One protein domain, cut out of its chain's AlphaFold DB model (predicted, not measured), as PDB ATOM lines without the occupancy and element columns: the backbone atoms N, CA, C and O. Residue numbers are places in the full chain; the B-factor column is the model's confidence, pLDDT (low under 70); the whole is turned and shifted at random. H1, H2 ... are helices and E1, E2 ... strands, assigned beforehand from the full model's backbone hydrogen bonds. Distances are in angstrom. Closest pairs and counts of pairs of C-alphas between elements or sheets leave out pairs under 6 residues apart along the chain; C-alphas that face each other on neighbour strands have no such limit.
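This is residues 290 to 339 of the 484 residues of an uncharacterized protein of Neisseria lactamica (strain 020-06) (UniProt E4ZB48). What is the main picture? It is one twisted slab of four strands in a row, E1 to E4, joined by hairpins and with no named helix over either face; the short helix H1 lies beyond one end of it. What makes it up? The 50 printed residues hold one named helix and four named strands, in chain order H1 E1 E2 E3 E4; the sheet runs E1 E2 E3 E4, all antiparallel, and the class is mostly strand. How compact is it? It is only just loose, close to compact, with a radius of gyration of the C-alphas of 11.9 A, and a rod spanning 36 by 18 by 13 A.

How do the strands pair? Inner strands E2, residues 312 to 317, and E3, residues 322 to 327, form an antiparallel hairpin at 168 degrees, with N 313 and O 326 within hydrogen-bond range at 2.8 A. Edge strand E1, residues 304 to 309, forms a hairpin with E2 at 158 degrees, with N 305 and O 316 at 2.9 A. Edge strand E4, residues 332 to 334, forms a hairpin with E3 at 168 degrees, with N 325 and O 333 at 2.8 A. What is the row called? E1 to E4 make a meander, each strand the antiparallel neighbour of the one before. Where is the helix? H1, residues 295 to 298, is not on the sheet and is apart from E2, E3 and E4. It is too short for an O i to N i+4 pair; its one O i to N i+3 pair is within range.

How long are the strands? E1 measures 16.2 A from first to last C-alpha, E2 16.7 A, E3 15.5 A and E4 7.1 A. Where are the anchors? H1, 4.9 A long, begins at C-alpha 295 (19.187, -23.751, -7.681), and E4 ends at C-alpha 334 (18.013, -41.014, -27.997).

How large is it? The two C-alphas farthest apart, those of Ala 296 and Asp 329, are 36.6 A apart. Are there cuts, long links or low confidence? The printed part has no cut, the four links are tight, and no printed residue is under 70 in pLDDT.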
ATOM      1  N   LYS A 290      21.128 -24.410 -18.540       93.31
ATOM      2  CA  LYS A 290      20.649 -25.282 -17.457       93.31
ATOM      3  C   LYS A 290      19.227 -24.905 -17.037       93.31
ATOM      4  O   LYS A 290      19.033 -23.978 -16.255       93.31
ATOM      5  N   VAL A 291      18.233 -25.637 -17.533       94.12
ATOM      6  CA  VAL A 291      16.810 -25.406 -17.234       94.12
ATOM      7  C   VAL A 291      16.405 -26.202 -15.991       94.12
ATOM      8  O   VAL A 291      16.414 -27.435 -16.008       94.12
ATOM      9  N   SER A 292      16.061 -25.515 -14.899       93.69
ATOM     10  CA  SER A 292      15.713 -26.135 -13.612       93.69
ATOM     11  C   SER A 292      14.701 -25.305 -12.821       93.69
ATOM     12  O   SER A 292      14.686 -24.084 -12.930       93.69
ATOM     13  N   ALA A 293      13.902 -25.960 -11.975       92.31
ATOM     14  CA  ALA A 293      12.891 -25.302 -11.141       92.31
ATOM     15  C   ALA A 293      13.473 -24.535  -9.934       92.31
ATOM     16  O   ALA A 293      12.790 -23.690  -9.364       92.31
ATOM     17  N   SER A 294      14.710 -24.825  -9.509       91.06
ATOM     18  CA  SER A 294      15.446 -24.001  -8.535       91.06
ATOM     19  C   SER A 294      16.941 -24.336  -8.507       91.06
ATOM     20  O   SER A 294      17.357 -25.403  -8.963       91.06
ATOM     21  N   ALA A 295      17.760 -23.480  -7.889       90.62
ATOM     22  CA  ALA A 295      19.187 -23.751  -7.681       90.62
ATOM     23  C   ALA A 295      19.448 -25.077  -6.928       90.62
ATOM     24  O   ALA A 295      20.380 -25.801  -7.262       90.62
ATOM     25  N   ALA A 296      18.581 -25.454  -5.978       94.00
ATOM     26  CA  ALA A 296      18.659 -26.730  -5.251       94.00
ATOM     27  C   ALA A 296      18.199 -27.955  -6.076       94.00
ATOM     28  O   ALA A 296      18.442 -29.104  -5.695       94.00
ATOM     29  N   HIS A 297      17.529 -27.740  -7.210       94.62
ATOM     30  CA  HIS A 297      17.322 -28.779  -8.218       94.62
ATOM     31  C   HIS A 297      18.550 -28.884  -9.132       94.62
ATOM     32  O   HIS A 297      19.076 -29.985  -9.301       94.62
ATOM     33  N   ALA A 298      19.071 -27.753  -9.619       92.56
ATOM     34  CA  ALA A 298      20.277 -27.700 -10.446       92.56
ATOM     35  C   ALA A 298      21.510 -28.321  -9.756       92.56
ATOM     36  O   ALA A 298      22.184 -29.157 -10.345       92.56
ATOM     37  N   ALA A 299      21.753 -27.998  -8.481       94.06
ATOM     38  CA  ALA A 299      22.858 -28.542  -7.681       94.06
ATOM     39  C   ALA A 299      22.723 -30.039  -7.321       94.06
ATOM     40  O   ALA A 299      23.636 -30.614  -6.741       94.06
ATOM     41  N   ALA A 300      21.590 -30.669  -7.650       95.00
ATOM     42  CA  ALA A 300      21.315 -32.092  -7.429       95.00
ATOM     43  C   ALA A 300      21.050 -32.843  -8.754       95.00
ATOM     44  O   ALA A 300      20.309 -33.830  -8.776       95.00
ATOM     45  N   ASP A 301      21.574 -32.309  -9.865       94.88
ATOM     46  CA  ASP A 301      21.424 -32.791 -11.247       94.88
ATOM     47  C   ASP A 301      19.977 -32.966 -11.751       94.88
ATOM     48  O   ASP A 301      19.707 -33.616 -12.763       94.88
ATOM     49  N   ARG A 302      19.022 -32.299 -11.092       95.44
ATOM     50  CA  ARG A 302      17.607 -32.215 -11.490       95.44
ATOM     51  C   ARG A 302      17.390 -31.003 -12.402       95.44
ATOM     52  O   ARG A 302      16.706 -30.041 -12.051       95.44
ATOM     53  N   TYR A 303      18.014 -31.034 -13.571       95.81
ATOM     54  CA  TYR A 303      17.857 -30.029 -14.622       95.81
ATOM     55  C   TYR A 303      17.911 -30.680 -16.004       95.81
ATOM     56  O   TYR A 303      18.315 -31.833 -16.134       95.81
ATOM     57  N   ILE A 304      17.501 -29.947 -17.035       96.31
ATOM     58  CA  ILE A 304      17.781 -30.296 -18.430       96.31
ATOM     59  C   ILE A 304      18.916 -29.384 -18.898       96.31
ATOM     60  O   ILE A 304      18.862 -28.174 -18.673       96.31
ATOM     61  N   ARG A 305      19.943 -29.948 -19.542       95.75
ATOM     62  CA  ARG A 305      20.914 -29.163 -20.320       95.75
ATOM     63  C   ARG A 305      20.432 -29.063 -21.751       95.75
ATOM     64  O   ARG A 305      20.247 -30.100 -22.379       95.75
ATOM     65  N   LEU A 306      20.274 -27.849 -22.255       95.38
ATOM     66  CA  LEU A 306      20.020 -27.573 -23.668       95.38
ATOM     67  C   LEU A 306      21.290 -26.985 -24.285       95.38
ATOM     68  O   LEU A 306      21.898 -26.087 -23.700       95.38
ATOM     69  N   GLY A 307      21.700 -27.483 -25.446       94.94
ATOM     70  CA  GLY A 307      22.913 -27.017 -26.113       94.94
ATOM     71  C   GLY A 307      23.001 -27.460 -27.567       94.94
ATOM     72  O   GLY A 307      22.104 -28.122 -28.087       94.94
ATOM     73  N   ALA A 308      24.091 -27.067 -28.216       94.06
ATOM     74  CA  ALA A 308      24.437 -27.465 -29.571       94.06
ATOM     75  C   ALA A 308      25.962 -27.520 -29.716       94.06
ATOM     76  O   ALA A 308      26.684 -26.826 -28.999       94.06
ATOM     77  N   ASP A 309      26.438 -28.336 -30.650       92.38
ATOM     78  CA  ASP A 309      27.854 -28.493 -30.978       92.38
ATOM     79  C   ASP A 309      28.054 -28.707 -32.495       92.38
ATOM     80  O   ASP A 309      27.145 -28.506 -33.309       92.38
ATOM     81  N   ALA A 310      29.267 -29.089 -32.899       93.06
ATOM     82  CA  ALA A 310      29.629 -29.316 -34.298       93.06
ATOM     83  C   ALA A 310      28.841 -30.455 -34.987       93.06
ATOM     84  O   ALA A 310      28.903 -30.566 -36.209       93.06
ATOM     85  N   THR A 311      28.107 -31.285 -34.238       92.06
ATOM     86  CA  THR A 311      27.332 -32.429 -34.751       92.06
ATOM     87  C   THR A 311      25.809 -32.238 -34.705       92.06
ATOM     88  O   THR A 311      25.100 -32.939 -35.429       92.06
ATOM     89  N   GLY A 312      25.288 -31.258 -33.955       94.56
ATOM     90  CA  GLY A 312      23.863 -30.892 -33.940       94.56
ATOM     91  C   GLY A 312      23.407 -30.158 -32.677       94.56
ATOM     92  O   GLY A 312      24.167 -29.400 -32.080       94.56
ATOM     93  N   SER A 313      22.143 -30.357 -32.297       96.56
ATOM     94  CA  SER A 313      21.486 -29.777 -31.113       96.56
ATOM     95  C   SER A 313      20.982 -30.869 -30.169       96.56
ATOM     96  O   SER A 313      20.479 -31.895 -30.622       96.56
ATOM     97  N   TYR A 314      21.059 -30.650 -28.855       95.75
ATOM     98  CA  TYR A 314      20.774 -31.688 -27.864       95.75
ATOM     99  C   TYR A 314      20.043 -31.207 -26.604       95.75
ATOM    100  O   TYR A 314      20.146 -30.054 -26.176       95.75
ATOM    101  N   ALA A 315      19.370 -32.162 -25.958       96.94
ATOM    102  CA  ALA A 315      18.855 -32.070 -24.600       96.94
ATOM    103  C   ALA A 315      19.404 -33.232 -23.750       96.94
ATOM    104  O   ALA A 315      19.145 -34.398 -24.051       96.94
ATOM    105  N   VAL A 316      20.149 -32.936 -22.678       95.81
ATOM    106  CA  VAL A 316      20.702 -33.942 -21.746       95.81
ATOM    107  C   VAL A 316      19.965 -33.900 -20.412       95.81
ATOM    108  O   VAL A 316      19.813 -32.831 -19.822       95.81
ATOM    109  N   ASN A 317      19.607 -35.070 -19.885       96.00
ATOM    110  CA  ASN A 317      19.267 -35.275 -18.479       96.00
ATOM    111  C   ASN A 317      20.552 -35.670 -17.715       96.00
ATOM    112  O   ASN A 317      21.003 -36.807 -17.861       96.00
ATOM    113  N   PRO A 318      21.179 -34.778 -16.919       94.56
ATOM    114  CA  PRO A 318      22.486 -35.045 -16.315       94.56
ATOM    115  C   PRO A 318      22.452 -36.204 -15.315       94.56
ATOM    116  O   PRO A 318      23.365 -37.019 -15.301       94.56
ATOM    117  N   LYS A 319      21.365 -36.335 -14.542       94.88
ATOM    118  CA  LYS A 319      21.218 -37.374 -13.512       94.88
ATOM    119  C   LYS A 319      21.145 -38.808 -14.058       94.88
ATOM    120  O   LYS A 319      21.435 -39.748 -13.325       94.88
ATOM    121  N   SER A 320      20.741 -38.987 -15.313       94.75
ATOM    122  CA  SER A 320      20.684 -40.299 -15.985       94.75
ATOM    123  C   SER A 320      21.681 -40.440 -17.140       94.75
ATOM    124  O   SER A 320      21.725 -41.487 -17.786       94.75
ATOM    125  N   SER A 321      22.442 -39.379 -17.429       92.50
ATOM    126  CA  SER A 321      23.283 -39.202 -18.622       92.50
ATOM    127  C   SER A 321      22.579 -39.416 -19.972       92.50
ATOM    128  O   SER A 321      23.249 -39.490 -20.998       92.50
ATOM    129  N   LYS A 322      21.240 -39.491 -20.009       95.00
ATOM    130  CA  LYS A 322      20.478 -39.711 -21.246       95.00
ATOM    131  C   LYS A 322      20.387 -38.437 -22.073       95.00
ATOM    132  O   LYS A 322      20.120 -37.357 -21.542       95.00
ATOM    133  N   VAL A 323      20.601 -38.587 -23.376       95.62
ATOM    134  CA  VAL A 323      20.642 -37.499 -24.357       95.62
ATOM    135  C   VAL A 323      19.578 -37.739 -25.419       95.62
ATOM    136  O   VAL A 323      19.536 -38.824 -25.993       95.62
ATOM    137  N   LEU A 324      18.761 -36.729 -25.703       96.06
ATOM    138  CA  LEU A 324      18.001 -36.613 -26.947       96.06
ATOM    139  C   LEU A 324      18.783 -35.670 -27.871       96.06
ATOM    140  O   LEU A 324      19.094 -34.550 -27.468       96.06
ATOM    141  N   TYR A 325      19.129 -36.123 -29.071       95.69
ATOM    142  CA  TYR A 325      20.066 -35.447 -29.966       95.69
ATOM    143  C   TYR A 325      19.474 -35.341 -31.378       95.69
ATOM    144  O   TYR A 325      19.185 -36.358 -32.003       95.69
ATOM    145  N   LEU A 326      19.311 -34.124 -31.897       96.00
ATOM    146  CA  LEU A 326      18.972 -33.854 -33.297       96.00
ATOM    147  C   LEU A 326      20.245 -33.427 -34.031       96.00
ATOM    148  O   LEU A 326      20.760 -32.330 -33.805       96.00
ATOM    149  N   LYS A 327      20.774 -34.300 -34.886       92.44
ATOM    150  CA  LYS A 327      22.026 -34.056 -35.611       92.44
ATOM    151  C   LYS A 327      21.827 -33.155 -36.831       92.44
ATOM    152  O   LYS A 327      20.735 -33.076 -37.389       92.44
ATOM    153  N   HIS A 328      22.917 -32.547 -37.305       94.44
ATOM    154  CA  HIS A 328      22.937 -31.771 -38.557       94.44
ATOM    155  C   HIS A 328      22.651 -32.625 -39.810       94.44
ATOM    156  O   HIS A 328      22.284 -32.074 -40.842       94.44
ATOM    157  N   ASP A 329      22.768 -33.957 -39.723       89.50
ATOM    158  CA  ASP A 329      22.332 -34.903 -40.770       89.50
ATOM    159  C   ASP A 329      20.801 -35.132 -40.807       89.50
ATOM    160  O   ASP A 329      20.294 -35.816 -41.694       89.50
ATOM    161  N   GLY A 330      20.055 -34.544 -39.863       88.06
ATOM    162  CA  GLY A 330      18.604 -34.678 -39.727       88.06
ATOM    163  C   GLY A 330      18.142 -35.877 -38.891       88.06
ATOM    164  O   GLY A 330      16.946 -35.984 -38.616       88.06
ATOM    165  N   SER A 331      19.044 -36.763 -38.449       87.31
ATOM    166  CA  SER A 331      18.692 -37.880 -37.567       87.31
ATOM    167  C   SER A 331      18.380 -37.403 -36.146       87.31
ATOM    168  O   SER A 331      19.124 -36.628 -35.537       87.31
ATOM    169  N   LEU A 332      17.268 -37.901 -35.598       91.62
ATOM    170  CA  LEU A 332      16.936 -37.790 -34.182       91.62
ATOM    171  C   LEU A 332      17.378 -39.076 -33.480       91.62
ATOM    172  O   LEU A 332      16.943 -40.167 -33.854       91.62
ATOM    173  N   THR A 333      18.219 -38.964 -32.457       91.19
ATOM    174  CA  THR A 333      18.669 -40.097 -31.646       91.19
ATOM    175  C   THR A 333      18.369 -39.884 -30.165       91.19
ATOM    176  O   THR A 333      18.350 -38.761 -29.664       91.19
ATOM    177  N   TYR A 334      18.128 -40.977 -29.447       93.88
ATOM    178  CA  TYR A 334      18.013 -41.014 -27.997       93.88
ATOM    179  C   TYR A 334      19.008 -42.040 -27.461       93.88
ATOM    180  O   TYR A 334      19.024 -43.182 -27.917       93.88
ATOM    181  N   ASP A 335      19.866 -41.627 -26.526       90.12
ATOM    182  CA  ASP A 335      20.913 -42.480 -25.939       90.12
ATOM    183  C   ASP A 335      21.869 -43.095 -26.991       90.12
ATOM    184  O   ASP A 335      22.423 -44.172 -26.803       90.12
ATOM    185  N   GLY A 336      22.039 -42.413 -28.133       87.62
ATOM    186  CA  GLY A 336      22.829 -42.875 -29.282       87.62
ATOM    187  C   GLY A 336      22.059 -43.702 -30.323       87.62
ATOM    188  O   GLY A 336      22.540 -43.839 -31.446       87.62
ATOM    189  N   HIS A 337      20.855 -44.188 -30.010       87.31
ATOM    190  CA  HIS A 337      20.020 -44.988 -30.915       87.31
ATOM    191  C   HIS A 337      19.022 -44.125 -31.702       87.31
ATOM    192  O   HIS A 337      18.483 -43.161 -31.163       87.31
ATOM    193  N   ASN A 338      18.732 -44.468 -32.962       87.75
ATOM    194  CA  ASN A 338      17.766 -43.730 -33.790       87.75
ATOM    195  C   ASN A 338      16.346 -43.772 -33.191       87.75
ATOM    196  O   ASN A 338      15.829 -44.840 -32.862       87.75
ATOM    197  N   VAL A 339      15.692 -42.610 -33.106       88.94
ATOM    198  CA  VAL A 339      14.274 -42.488 -32.739       88.94
ATOM    199  C   VAL A 339      13.438 -42.693 -33.999       88.94
ATOM    200  O   VAL A 339      13.244 -41.772 -34.788       88.94
TER     201      VAL A 339